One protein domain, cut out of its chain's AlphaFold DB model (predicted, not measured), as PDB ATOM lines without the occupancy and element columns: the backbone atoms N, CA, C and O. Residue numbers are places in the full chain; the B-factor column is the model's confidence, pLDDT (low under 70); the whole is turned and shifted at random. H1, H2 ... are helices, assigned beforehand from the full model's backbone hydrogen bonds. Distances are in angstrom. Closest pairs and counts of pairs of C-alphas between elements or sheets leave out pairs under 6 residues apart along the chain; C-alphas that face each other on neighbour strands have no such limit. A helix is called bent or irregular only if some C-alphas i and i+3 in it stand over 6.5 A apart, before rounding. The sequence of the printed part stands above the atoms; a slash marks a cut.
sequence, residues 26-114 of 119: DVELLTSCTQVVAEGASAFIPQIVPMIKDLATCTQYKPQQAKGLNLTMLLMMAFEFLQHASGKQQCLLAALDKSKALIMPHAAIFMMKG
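What this domain is: This is residues 26 to 114 of the 119 residues of the protein "Acp53C14b" of Drosophila busckii (UniProt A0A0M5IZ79). Two long bent helices lie side by side, arm H1a beside H3b and arm H1b beside H3a, each pair of arms running opposite ways, and H2 makes a corner with H3a at one end of this pair. The printed part has 89 residues with three named helices, in the order H1, H2, H3: all helix. It is loose, radius of gyration of the C-alphas 16.7 A, spanning 49 by 30 by 18 A.

How they stand to each other: By hydrogen bonds each one helix, H1, residues 27 to 59, and H3, residues 89 to 112, are bent: C-alphas 46 and 49 are 7.0 A apart, 102 and 105 6.9 A. Arm H1a, residues 27 to 46, irregular with C-alphas 43 and 46 6.6 A apart, touches H3b, residues 105 to 112, with residues 33 to 40 alone, at a shallow tilt of 12 degrees, opposite ways; closest C-alphas Gly 40 and His 106, 5.5 A. H1b, residues 49 to 59, touches H3a, residues 89 to 102, at a shallow 20 degrees, opposite ways; closest C-alphas Cys 58 and Cys 91, 5.7 A. H2, residues 71 to 86, touches H1b with residues 81 to 85 alone, at a steep 51 degrees; closest C-alphas Thr 59 and Ala 85, 5.9 A. Every O i to N i+4 pair is within hydrogen-bond range in H1b, H2, H3a and H3b; in H1a 15 of 16.

Where its parts are: H1a, 29.1 A long, begins at C-alpha 27 (42.300, -22.406, -56.741); H2 spans 22.5 A; H3b ends at C-alpha 112 (38.364, -38.261, -52.599).

The domain as a whole: The printed part has no cut; H1 to H2 is a long link, H2 to H3 tight. No printed residue is under pLDDT 70.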
ATOM      1  N   ASP A  26      46.137 -24.201 -55.158       79.69
ATOM      2  CA  ASP A  26      45.338 -24.698 -56.261       79.69
ATOM      3  C   ASP A  26      43.909 -24.168 -56.076       79.69
ATOM      4  O   ASP A  26      43.134 -24.644 -55.245       79.69
ATOM      5  N   VAL A  27      43.596 -23.093 -56.805       81.69
ATOM      6  CA  VAL A  27      42.300 -22.406 -56.741       81.69
ATOM      7  C   VAL A  27      41.177 -23.328 -57.213       81.69
ATOM      8  O   VAL A  27      40.056 -23.225 -56.713       81.69
ATOM      9  N   GLU A  28      41.457 -24.247 -58.138       83.69
ATOM     10  CA  GLU A  28      40.481 -25.219 -58.628       83.69
ATOM     11  C   GLU A  28      40.180 -26.261 -57.548       83.69
ATOM     12  O   GLU A  28      39.012 -26.496 -57.224       83.69
ATOM     13  N   LEU A  29      41.223 -26.791 -56.902       84.50
ATOM     14  CA  LEU A  29      41.080 -27.662 -55.738       84.50
ATOM     15  C   LEU A  29      40.286 -26.960 -54.629       84.50
ATOM     16  O   LEU A  29      39.270 -27.496 -54.189       84.50
ATOM     17  N   LEU A  30      40.669 -25.740 -54.241       85.56
ATOM     18  CA  LEU A  30      39.981 -24.952 -53.214       85.56
ATOM     19  C   LEU A  30      38.501 -24.723 -53.555       85.56
ATOM     20  O   LEU A  30      37.623 -24.901 -52.708       85.56
ATOM     21  N   THR A  31      38.204 -24.369 -54.805       88.25
ATOM     22  CA  THR A  31      36.823 -24.171 -55.266       88.25
ATOM     23  C   THR A  31      36.033 -25.477 -55.181       88.25
ATOM     24  O   THR A  31      34.913 -25.500 -54.676       88.25
ATOM     25  N   SER A  32      36.628 -26.598 -55.586       89.12
ATOM     26  CA  SER A  32      35.963 -27.899 -55.512       89.12
ATOM     27  C   SER A  32      35.711 -28.353 -54.067       89.12
ATOM     28  O   SER A  32      34.646 -28.895 -53.767       89.12
ATOM     29  N   CYS A  33      36.642 -28.078 -53.149       89.31
ATOM     30  CA  CYS A  33      36.502 -28.397 -51.729       89.31
ATOM     31  C   CYS A  33      35.422 -27.542 -51.065       89.31
ATOM     32  O   CYS A  33      34.586 -28.061 -50.325       89.31
ATOM     33  N   THR A  34      35.397 -26.239 -51.363       90.12
ATOM     34  CA  THR A  34      34.356 -25.333 -50.854       90.12
ATOM     35  C   THR A  34      32.976 -25.702 -51.389       90.12
ATOM     36  O   THR A  34      32.014 -25.665 -50.625       90.12
ATOM     37  N   GLN A  35      32.871 -26.149 -52.644       92.44
ATOM     38  CA  GLN A  35      31.615 -26.655 -53.196       92.44
ATOM     39  C   GLN A  35      31.111 -27.893 -52.439       92.44
ATOM     40  O   GLN A  35      29.945 -27.927 -52.054       92.44
ATOM     41  N   VAL A  36      31.976 -28.870 -52.144       91.25
ATOM     42  CA  VAL A  36      31.582 -30.057 -51.359       91.25
ATOM     43  C   VAL A  36      31.102 -29.674 -49.957       91.25
ATOM     44  O   VAL A  36      30.110 -30.219 -49.470       91.25
ATOM     45  N   VAL A  37      31.775 -28.717 -49.311       90.19
ATOM     46  CA  VAL A  37      31.355 -28.192 -48.004       90.19
ATOM     47  C   VAL A  37      30.005 -27.483 -48.106       90.19
ATOM     48  O   VAL A  37      29.145 -27.701 -47.256       90.19
ATOM     49  N   ALA A  38      29.792 -26.668 -49.140       92.19
ATOM     50  CA  ALA A  38      28.532 -25.967 -49.361       92.19
ATOM     51  C   ALA A  38      27.374 -26.944 -49.612       92.19
ATOM     52  O   ALA A  38      26.306 -26.791 -49.020       92.19
ATOM     53  N   GLU A  39      27.595 -27.980 -50.421       91.88
ATOM     54  CA  GLU A  39      26.623 -29.051 -50.655       91.88
ATOM     55  C   GLU A  39      26.294 -29.780 -49.347       91.88
ATOM     56  O   GLU A  39      25.119 -29.918 -48.998       91.88
ATOM     57  N   GLY A  40      27.310 -30.148 -48.561       90.31
ATOM     58  CA  GLY A  40      27.114 -30.776 -47.253       90.31
ATOM     59  C   GLY A  40      26.359 -29.894 -46.264       90.31
ATOM     60  O   GLY A  40      25.416 -30.348 -45.614       90.31
ATOM     61  N   ALA A  41      26.705 -28.610 -46.189       90.62
ATOM     62  CA  ALA A  41      25.994 -27.643 -45.363       90.62
ATOM     63  C   ALA A  41      24.537 -27.487 -45.817       90.62
ATOM     64  O   ALA A  41      23.637 -27.476 -44.982       90.62
ATOM     65  N   SER A  42      24.281 -27.432 -47.127       91.56
ATOM     66  CA  SER A  42      22.927 -27.300 -47.672       91.56
ATOM     67  C   SER A  42      22.038 -28.506 -47.352       91.56
ATOM     68  O   SER A  42      20.853 -28.332 -47.074       91.56
ATOM     69  N   ALA A  43      22.610 -29.713 -47.305       89.62
ATOM     70  CA  ALA A  43      21.909 -30.920 -46.878       89.62
ATOM     71  C   ALA A  43      21.693 -30.963 -45.352       89.62
ATOM     72  O   ALA A  43      20.676 -31.472 -44.877       89.62
ATOM     73  N   PHE A  44      22.630 -30.407 -44.575       91.00
ATOM     74  CA  PHE A  44      22.598 -30.426 -43.113       91.00
ATOM     75  C   PHE A  44      21.692 -29.346 -42.501       91.00
ATOM     76  O   PHE A  44      20.957 -29.633 -41.558       91.00
ATOM     77  N   ILE A  45      21.704 -28.116 -43.033       93.31
ATOM     78  CA  ILE A  45      20.963 -26.957 -42.497       93.31
ATOM     79  C   ILE A  45      19.474 -27.265 -42.246       93.31
ATOM     80  O   ILE A  45      19.004 -26.996 -41.135       93.31
ATOM     81  N   PRO A  46      18.723 -27.872 -43.189       94.88
ATOM     82  CA  PRO A  46      17.310 -28.197 -42.980       94.88
ATOM     83  C   PRO A  46      17.070 -29.181 -41.827       94.88
ATOM     84  O   PRO A  46      15.979 -29.220 -41.263       94.88
ATOM     85  N   GLN A  47      18.084 -29.971 -41.467       93.75
ATOM     86  CA  GLN A  47      18.002 -31.004 -40.439       93.75
ATOM     87  C   GLN A  47      18.342 -30.479 -39.038       93.75
ATOM     88  O   GLN A  47      18.017 -31.143 -38.055       93.75
ATOM     89  N   ILE A  48      18.949 -29.290 -38.905       90.75
ATOM     90  CA  ILE A  48      19.397 -28.747 -37.608       90.75
ATOM     91  C   ILE A  48      18.233 -28.633 -36.617       90.75
ATOM     92  O   ILE A  48      18.306 -29.164 -35.510       90.75
ATOM     93  N   VAL A  49      17.143 -27.966 -37.011       92.50
ATOM     94  CA  VAL A  49      15.983 -27.756 -36.126       92.50
ATOM     95  C   VAL A  49      15.322 -29.087 -35.728       92.50
ATOM     96  O   VAL A  49      15.121 -29.293 -34.528       92.50
ATOM     97  N   PRO A  50      15.024 -30.019 -36.659       94.19
ATOM     98  CA  PRO A  50      14.561 -31.363 -36.312       94.19
ATOM     99  C   PRO A  50      15.494 -32.109 -35.354       94.19
ATOM    100  O   PRO A  50      15.026 -32.649 -34.357       94.19
ATOM    101  N   MET A  51      16.808 -32.098 -35.597       93.44
ATOM    102  CA  MET A  51      17.774 -32.796 -34.742       93.44
ATOM    103  C   MET A  51      17.818 -32.221 -33.325       93.44
ATOM    104  O   MET A  51      17.821 -32.980 -32.356       93.44
ATOM    105  N   ILE A  52      17.796 -30.891 -33.184       92.62
ATOM    106  CA  ILE A  52      17.724 -30.235 -31.872       92.62
ATOM    107  C   ILE A  52      16.415 -30.604 -31.167       92.62
ATOM    108  O   ILE A  52      16.428 -30.921 -29.978       92.62
ATOM    109  N   LYS A  53      15.288 -30.613 -31.888       92.88
ATOM    110  CA  LYS A  53      13.979 -30.994 -31.337       92.88
ATOM    111  C   LYS A  53      13.955 -32.451 -30.874       92.88
ATOM    112  O   LYS A  53      13.446 -32.731 -29.786       92.88
ATOM    113  N   ASP A  54      14.506 -33.365 -31.662       94.12
ATOM    114  CA  ASP A  54      14.609 -34.783 -31.316       94.12
ATOM    115  C   ASP A  54      15.472 -34.979 -30.068       94.12
ATOM    116  O   ASP A  54      15.078 -35.693 -29.143       94.12
ATOM    117  N   LEU A  55      16.615 -34.290 -29.998       94.62
ATOM    118  CA  LEU A  55      17.499 -34.333 -28.839       94.62
ATOM    119  C   LEU A  55      16.818 -33.745 -27.594       94.62
ATOM    120  O   LEU A  55      16.861 -34.353 -26.525       94.62
ATOM    121  N   ALA A  56      16.126 -32.610 -27.720       93.75
ATOM    122  CA  ALA A  56      15.350 -32.012 -26.632       93.75
ATOM    123  C   ALA A  56      14.238 -32.942 -26.134       93.75
ATOM    124  O   ALA A  56      14.053 -33.100 -24.928       93.75
ATOM    125  N   THR A  57      13.552 -33.624 -27.051       94.62
ATOM    126  CA  THR A  57      12.496 -34.587 -26.718       94.62
ATOM    127  C   THR A  57      13.066 -35.811 -25.999       94.62
ATOM    128  O   THR A  57      12.565 -36.185 -24.940       94.62
ATOM    129  N   CYS A  58      14.148 -36.399 -26.516       95.31
ATOM    130  CA  CYS A  58      14.800 -37.566 -25.914       95.31
ATOM    131  C   CYS A  58      15.349 -37.261 -24.513       95.31
ATOM    132  O   CYS A  58      15.183 -38.041 -23.578       95.31
ATOM    133  N   THR A  59      15.976 -36.094 -24.351       95.00
ATOM    134  CA  THR A  59      16.537 -35.646 -23.067       95.00
ATOM    135  C   THR A  59      15.472 -35.143 -22.092       95.00
ATOM    136  O   THR A  59      15.783 -34.908 -20.924       95.00
ATOM    137  N   GLN A  60      14.221 -34.995 -22.549       94.06
ATOM    138  CA  GLN A  60      13.111 -34.378 -21.817       94.06
ATOM    139  C   GLN A  60      13.441 -32.963 -21.315       94.06
ATOM    140  O   GLN A  60      12.960 -32.535 -20.264       94.06
ATOM    141  N   TYR A  61      14.280 -32.235 -22.056       91.62
ATOM    142  CA  TYR A  61      14.670 -30.879 -21.699       91.62
ATOM    143  C   TYR A  61      13.478 -29.926 -21.826       91.62
ATOM    144  O   TYR A  61      12.770 -29.911 -22.836       91.62
ATOM    145  N   LYS A  62      13.268 -29.105 -20.796       87.88
ATOM    146  CA  LYS A  62      12.255 -28.048 -20.774       87.88
ATOM    147  C   LYS A  62      12.948 -26.729 -20.433       87.88
ATOM    148  O   LYS A  62      13.416 -26.594 -19.303       87.88
ATOM    149  N   PRO A  63      13.032 -25.768 -21.370       83.38
ATOM    150  CA  PRO A  63      13.658 -24.484 -21.088       83.38
ATOM    151  C   PRO A  63      12.833 -23.711 -20.056       83.38
ATOM    152  O   PRO A  63      11.603 -23.693 -20.125       83.38
ATOM    153  N   GLN A  64      13.509 -23.045 -19.120       79.50
ATOM    154  CA  GLN A  64      12.844 -22.245 -18.085       79.50
ATOM    155  C   GLN A  64      12.185 -20.982 -18.663       79.50
ATOM    156  O   GLN A  64      11.133 -20.552 -18.194       79.50
ATOM    157  N   GLN A  65      12.768 -20.410 -19.722       76.81
ATOM    158  CA  GLN A  65      12.263 -19.216 -20.392       76.81
ATOM    159  C   GLN A  65      12.424 -19.347 -21.906       76.81
ATOM    160  O   GLN A  65      13.537 -19.425 -22.402       76.81
ATOM    161  N   ALA A  66      11.318 -19.338 -22.655       76.12
ATOM    162  CA  ALA A  66      11.328 -19.447 -24.122       76.12
ATOM    163  C   ALA A  66      10.909 -18.153 -24.851       76.12
ATOM    164  O   ALA A  66      10.861 -18.120 -26.077       76.12
ATOM    165  N   LYS A  67      10.570 -17.085 -24.113       79.62
ATOM    166  CA  LYS A  67      10.100 -15.803 -24.667       79.62
ATOM    167  C   LYS A  67      11.020 -14.656 -24.258       79.62
ATOM    168  O   LYS A  67      11.492 -14.624 -23.123       79.62
ATOM    169  N   GLY A  68      11.212 -13.701 -25.171       82.56
ATOM    170  CA  GLY A  68      12.019 -12.499 -24.926       82.56
ATOM    171  C   GLY A  68      13.520 -12.777 -24.815       82.56
ATOM    172  O   GLY A  68      14.207 -12.094 -24.063       82.56
ATOM    173  N   LEU A  69      14.021 -13.794 -25.524       85.56
ATOM    174  CA  LEU A  69      15.430 -14.179 -25.484       85.56
ATOM    175  C   LEU A  69      16.289 -13.138 -26.205       85.56
ATOM    176  O   LEU A  69      16.113 -12.894 -27.398       85.56
ATOM    177  N   ASN A  70      17.248 -12.564 -25.484       91.06
ATOM    178  CA  ASN A  70      18.383 -11.880 -26.094       91.06
ATOM    179  C   ASN A  70      19.511 -12.889 -26.397       91.06
ATOM    180  O   ASN A  70      19.440 -14.053 -26.001       91.06
ATOM    181  N   LEU A  71      20.557 -12.447 -27.102       92.44
ATOM    182  CA  LEU A  71      21.652 -13.327 -27.526       92.44
ATOM    183  C   LEU A  71      22.340 -14.029 -26.342       92.44
ATOM    184  O   LEU A  71      22.617 -15.224 -26.412       92.44
ATOM    185  N   THR A  72      22.566 -13.312 -25.240       92.25
ATOM    186  CA  THR A  72      23.177 -13.867 -24.025       92.25
ATOM    187  C   THR A  72      22.299 -14.952 -23.403       92.25
ATOM    188  O   THR A  72      22.791 -16.028 -23.078       92.25
ATOM    189  N   MET A  73      20.992 -14.709 -23.287       90.38
ATOM    190  CA  MET A  73      20.034 -15.688 -22.761       90.38
ATOM    191  C   MET A  73      19.927 -16.921 -23.662       90.38
ATOM    192  O   MET A  73      19.840 -18.038 -23.161       90.38
ATOM    193  N   LEU A  74      19.970 -16.736 -24.985       91.25
ATOM    194  CA  LEU A  74      19.986 -17.847 -25.934       91.25
ATOM    195  C   LEU A  74      21.246 -18.706 -25.763       91.25
ATOM    196  O   LEU A  74      21.152 -19.931 -25.753       91.25
ATOM    197  N   LEU A  75      22.411 -18.076 -25.593       92.81
ATOM    198  CA  LEU A  75      23.669 -18.785 -25.359       92.81
ATOM    199  C   LEU A  75      23.642 -19.560 -24.035       92.81
ATOM    200  O   LEU A  75      24.053 -20.718 -23.998       92.81
ATOM    201  N   MET A  76      23.118 -18.951 -22.966       91.62
ATOM    202  CA  MET A  76      22.936 -19.627 -21.678       91.62
ATOM    203  C   MET A  76      21.999 -20.831 -21.802       91.62
ATOM    204  O   MET A  76      22.353 -21.917 -21.353       91.62
ATOM    205  N   MET A  77      20.859 -20.678 -22.483       91.69
ATOM    206  CA  MET A  77      19.939 -21.789 -22.744       91.69
ATOM    207  C   MET A  77      20.617 -22.913 -23.533       91.69
ATOM    208  O   MET A  77      20.446 -24.085 -23.206       91.69
ATOM    209  N   ALA A  78      21.392 -22.577 -24.566       91.38
ATOM    210  CA  ALA A  78      22.129 -23.569 -25.339       91.38
ATOM    211  C   ALA A  78      23.140 -24.322 -24.461       91.38
ATOM    212  O   ALA A  78      23.254 -25.542 -24.560       91.38
ATOM    213  N   PHE A  79      23.836 -23.619 -23.567       92.00
ATOM    214  CA  PHE A  79      24.781 -24.232 -22.640       92.00
ATOM    215  C   PHE A  79      24.091 -25.157 -21.629       92.00
ATOM    216  O   PHE A  79      24.513 -26.301 -21.468       92.00
ATOM    217  N   GLU A  80      22.994 -24.716 -21.011       92.69
ATOM    218  CA  GLU A  80      22.171 -25.545 -20.118       92.69
ATOM    219  C   GLU A  80      21.642 -26.795 -20.826       92.69
ATOM    220  O   GLU A  80      21.685 -27.898 -20.280       92.69
ATOM    221  N   PHE A  81      21.173 -26.637 -22.065       92.38
ATOM    222  CA  PHE A  81      20.709 -27.746 -22.886       92.38
ATOM    223  C   PHE A  81      21.824 -28.765 -23.148       92.38
ATOM    224  O   PHE A  81      21.602 -29.964 -22.981       92.38
ATOM    225  N   LEU A  82      23.028 -28.309 -23.508       91.94
ATOM    226  CA  LEU A  82      24.182 -29.184 -23.732       91.94
ATOM    227  C   LEU A  82      24.616 -29.905 -22.451       91.94
ATOM    228  O   LEU A  82      24.881 -31.108 -22.489       91.94
ATOM    229  N   GLN A  83      24.642 -29.206 -21.314       92.06
ATOM    230  CA  GLN A  83      24.916 -29.818 -20.013       92.06
ATOM    231  C   GLN A  83      23.892 -30.911 -19.693       92.06
ATOM    232  O   GLN A  83      24.267 -32.042 -19.382       92.06
ATOM    233  N   HIS A  84      22.601 -30.623 -19.850       92.56
ATOM    234  CA  HIS A  84      21.539 -31.601 -19.628       92.56
ATOM    235  C   HIS A  84      21.637 -32.800 -20.585       92.56
ATOM    236  O   HIS A  84      21.524 -33.953 -20.160       92.56
ATOM    237  N   ALA A  85      21.911 -32.549 -21.868       92.50
ATOM    238  CA  ALA A  85      22.076 -33.585 -22.883       92.50
ATOM    239  C   ALA A  85      23.290 -34.488 -22.615       92.50
ATOM    240  O   ALA A  85      23.213 -35.696 -22.846       92.50
ATOM    241  N   SER A  86      24.388 -33.943 -22.080       89.88
ATOM    242  CA  SER A  86      25.580 -34.726 -21.722       89.88
ATOM    243  C   SER A  86      25.304 -35.783 -20.644       89.88
ATOM    244  O   SER A  86      25.878 -36.868 -20.682       89.88
ATOM    245  N   GLY A  87      24.340 -35.526 -19.751       91.38
ATOM    246  CA  GLY A  87      23.854 -36.500 -18.769       91.38
ATOM    247  C   GLY A  87      22.959 -37.601 -19.360       91.38
ATOM    248  O   GLY A  87      22.511 -38.489 -18.635       91.38
ATOM    249  N   LYS A  88      22.670 -37.558 -20.668       94.44
ATOM    250  CA  LYS A  88      21.787 -38.486 -21.390       94.44
ATOM    251  C   LYS A  88      22.510 -39.078 -22.600       94.44
ATOM    252  O   LYS A  88      22.126 -38.863 -23.749       94.44
ATOM    253  N   GLN A  89      23.545 -39.869 -22.326       92.00
ATOM    254  CA  GLN A  89      24.467 -40.411 -23.330       92.00
ATOM    255  C   GLN A  89      23.776 -41.068 -24.537       92.00
ATOM    256  O   GLN A  89      24.177 -40.817 -25.667       92.00
ATOM    257  N   GLN A  90      22.721 -41.865 -24.333       94.19
ATOM    258  CA  GLN A  90      22.000 -42.515 -25.440       94.19
ATOM    259  C   GLN A  90      21.344 -41.505 -26.395       94.19
ATOM    260  O   GLN A  90      21.407 -41.677 -27.610       94.19
ATOM    261  N   CYS A  91      20.767 -40.426 -25.861       93.75
ATOM    262  CA  CYS A  91      20.175 -39.361 -26.668       93.75
ATOM    263  C   CYS A  91      21.239 -38.599 -27.460       93.75
ATOM    264  O   CYS A  91      21.046 -38.302 -28.638       93.75
ATOM    265  N   LEU A  92      22.373 -38.309 -26.816       92.62
ATOM    266  CA  LEU A  92      23.489 -37.628 -27.457       92.62
ATOM    267  C   LEU A  92      24.103 -38.485 -28.574       92.62
ATOM    268  O   LEU A  92      24.329 -37.980 -29.669       92.62
ATOM    269  N   LEU A  93      24.306 -39.784 -28.333       93.94
ATOM    270  CA  LEU A  93      24.790 -40.727 -29.346       93.94
ATOM    271  C   LEU A  93      23.843 -40.806 -30.546       93.94
ATOM    272  O   LEU A  93      24.300 -40.705 -31.678       93.94
ATOM    273  N   ALA A  94      22.529 -40.879 -30.320       93.31
ATOM    274  CA  ALA A  94      21.554 -40.888 -31.411       93.31
ATOM    275  C   ALA A  94      21.619 -39.609 -32.273       93.31
ATOM    276  O   ALA A  94      21.522 -39.676 -33.500       93.31
ATOM    277  N   ALA A  95      21.810 -38.441 -31.652       92.25
ATOM    278  CA  ALA A  95      21.989 -37.182 -32.378       92.25
ATOM    279  C   ALA A  95      23.307 -37.149 -33.176       92.25
ATOM    280  O   ALA A  95      23.336 -36.666 -34.313       92.25
ATOM    281  N   LEU A  96      24.386 -37.699 -32.612       91.75
ATOM    282  CA  LEU A  96      25.676 -37.827 -33.291       91.75
ATOM    283  C   LEU A  96      25.603 -38.789 -34.478       91.75
ATOM    284  O   LEU A  96      26.121 -38.464 -35.541       91.75
ATOM    285  N   ASP A  97      24.918 -39.923 -34.342       94.31
ATOM    286  CA  ASP A  97      24.750 -40.892 -35.429       94.31
ATOM    287  C   ASP A  97      23.949 -40.305 -36.594       94.31
ATOM    288  O   ASP A  97      24.342 -40.459 -37.753       94.31
ATOM    289  N   LYS A  98      22.880 -39.548 -36.306       91.44
ATOM    290  CA  LYS A  98      22.147 -38.795 -37.338       91.44
ATOM    291  C   LYS A  98      23.043 -37.773 -38.035       91.44
ATOM    292  O   LYS A  98      23.059 -37.702 -39.262       91.44
ATOM    293  N   SER A  99      23.828 -37.021 -37.265       91.19
ATOM    294  CA  SER A  99      24.765 -36.033 -37.814       91.19
ATOM    295  C   SER A  99      25.822 -36.698 -38.699       91.19
ATOM    296  O   SER A  99      26.099 -36.240 -39.804       91.19
ATOM    297  N   LYS A 100      26.371 -37.832 -38.253       91.69
ATOM    298  CA  LYS A 100      27.341 -38.635 -38.998       91.69
ATOM    299  C   LYS A 100      26.755 -39.152 -40.307       91.69
ATOM    300  O   LYS A 100      27.431 -39.058 -41.325       91.69
ATOM    301  N   ALA A 101      25.523 -39.656 -40.302       91.81
ATOM    302  CA  ALA A 101      24.858 -40.133 -41.514       91.81
ATOM    303  C   ALA A 101      24.695 -39.024 -42.570       91.81
ATOM    304  O   ALA A 101      24.826 -39.296 -43.760       91.81
ATOM    305  N   LEU A 102      24.469 -37.780 -42.136       88.94
ATOM    306  CA  LEU A 102      24.378 -36.620 -43.024       88.94
ATOM    307  C   LEU A 102      25.750 -36.169 -43.541       88.94
ATOM    308  O   LEU A 102      25.879 -35.828 -44.709       88.94
ATOM    309  N   ILE A 103      26.780 -36.170 -42.692       88.62
ATOM    310  CA  ILE A 103      28.097 -35.602 -43.023       88.62
ATOM    311  C   ILE A 103      28.988 -36.595 -43.780       88.62
ATOM    312  O   ILE A 103      29.733 -36.195 -44.673       88.62
ATOM    313  N   MET A 104      28.922 -37.889 -43.449       90.69
ATOM    314  CA  MET A 104      29.789 -38.931 -44.012       90.69
ATOM    315  C   MET A 104      29.847 -38.965 -45.553       90.69
ATOM    316  O   MET A 104      30.963 -39.058 -46.066       90.69
ATOM    317  N   PRO A 105      28.737 -38.865 -46.316       90.81
ATOM    318  CA  PRO A 105      28.821 -38.855 -47.779       90.81
ATOM    319  C   PRO A 105      29.625 -37.659 -48.310       90.81
ATOM    320  O   PRO A 105      30.451 -37.824 -49.205       90.81
ATOM    321  N   HIS A 106      29.464 -36.476 -47.716       91.38
ATOM    322  CA  HIS A 106      30.214 -35.283 -48.116       91.38
ATOM    323  C   HIS A 106      31.675 -35.347 -47.664       91.38
ATOM    324  O   HIS A 106      32.563 -34.966 -48.420       91.38
ATOM    325  N   ALA A 107      31.950 -35.898 -46.479       88.00
ATOM    326  CA  ALA A 107      33.310 -36.125 -45.998       88.00
ATOM    327  C   ALA A 107      34.083 -37.113 -46.892       88.00
ATOM    328  O   ALA A 107      35.265 -36.910 -47.159       88.00
ATOM    329  N   ALA A 108      33.420 -38.158 -47.400       90.12
ATOM    330  CA  ALA A 108      34.029 -39.088 -48.346       90.12
ATOM    331  C   ALA A 108      34.404 -38.388 -49.662       90.12
ATOM    332  O   ALA A 108      35.538 -38.517 -50.119       90.12
ATOM    333  N   ILE A 109      33.492 -37.591 -50.230       89.44
ATOM    334  CA  ILE A 109      33.750 -36.822 -51.459       89.44
ATOM    335  C   ILE A 109      34.872 -35.797 -51.237       89.44
ATOM    336  O   ILE A 109      35.741 -35.646 -52.095       89.44
ATOM    337  N   PHE A 110      34.887 -35.135 -50.079       88.94
ATOM    338  CA  PHE A 110      35.926 -34.185 -49.682       88.94
ATOM    339  C   PHE A 110      37.312 -34.848 -49.710       88.94
ATOM    340  O   PHE A 110      38.213 -34.372 -50.396       88.94
ATOM    341  N   MET A 111      37.459 -36.008 -49.064       87.56
ATOM    342  CA  MET A 111      38.723 -36.753 -49.055       87.56
ATOM    343  C   MET A 111      39.095 -37.286 -50.448       87.56
ATOM    344  O   MET A 111      40.256 -37.212 -50.842       87.56
ATOM    345  N   MET A 112      38.124 -37.778 -51.229       88.44
ATOM    346  CA  MET A 112      38.364 -38.261 -52.599       88.44
ATOM    347  C   MET A 112      38.848 -37.162 -53.550       88.44
ATOM    348  O   MET A 112      39.596 -37.455 -54.478       88.44
ATOM    349  N   LYS A 113      38.448 -35.906 -53.326       84.62
ATOM    350  CA  LYS A 113      38.937 -34.749 -54.087       84.62
ATOM    351  C   LYS A 113      40.326 -34.274 -53.651       84.62
ATOM    352  O   LYS A 113      40.833 -33.326 -54.233       84.62
ATOM    353  N   GLY A 114      40.950 -34.915 -52.660       83.88
ATOM    354  CA  GLY A 114      42.242 -34.491 -52.119       83.88
ATOM    355  C   GLY A 114      42.143 -33.277 -51.195       83.88
ATOM    356  O   GLY A 114      43.158 -32.653 -50.893       83.88
TER     357      GLY A 114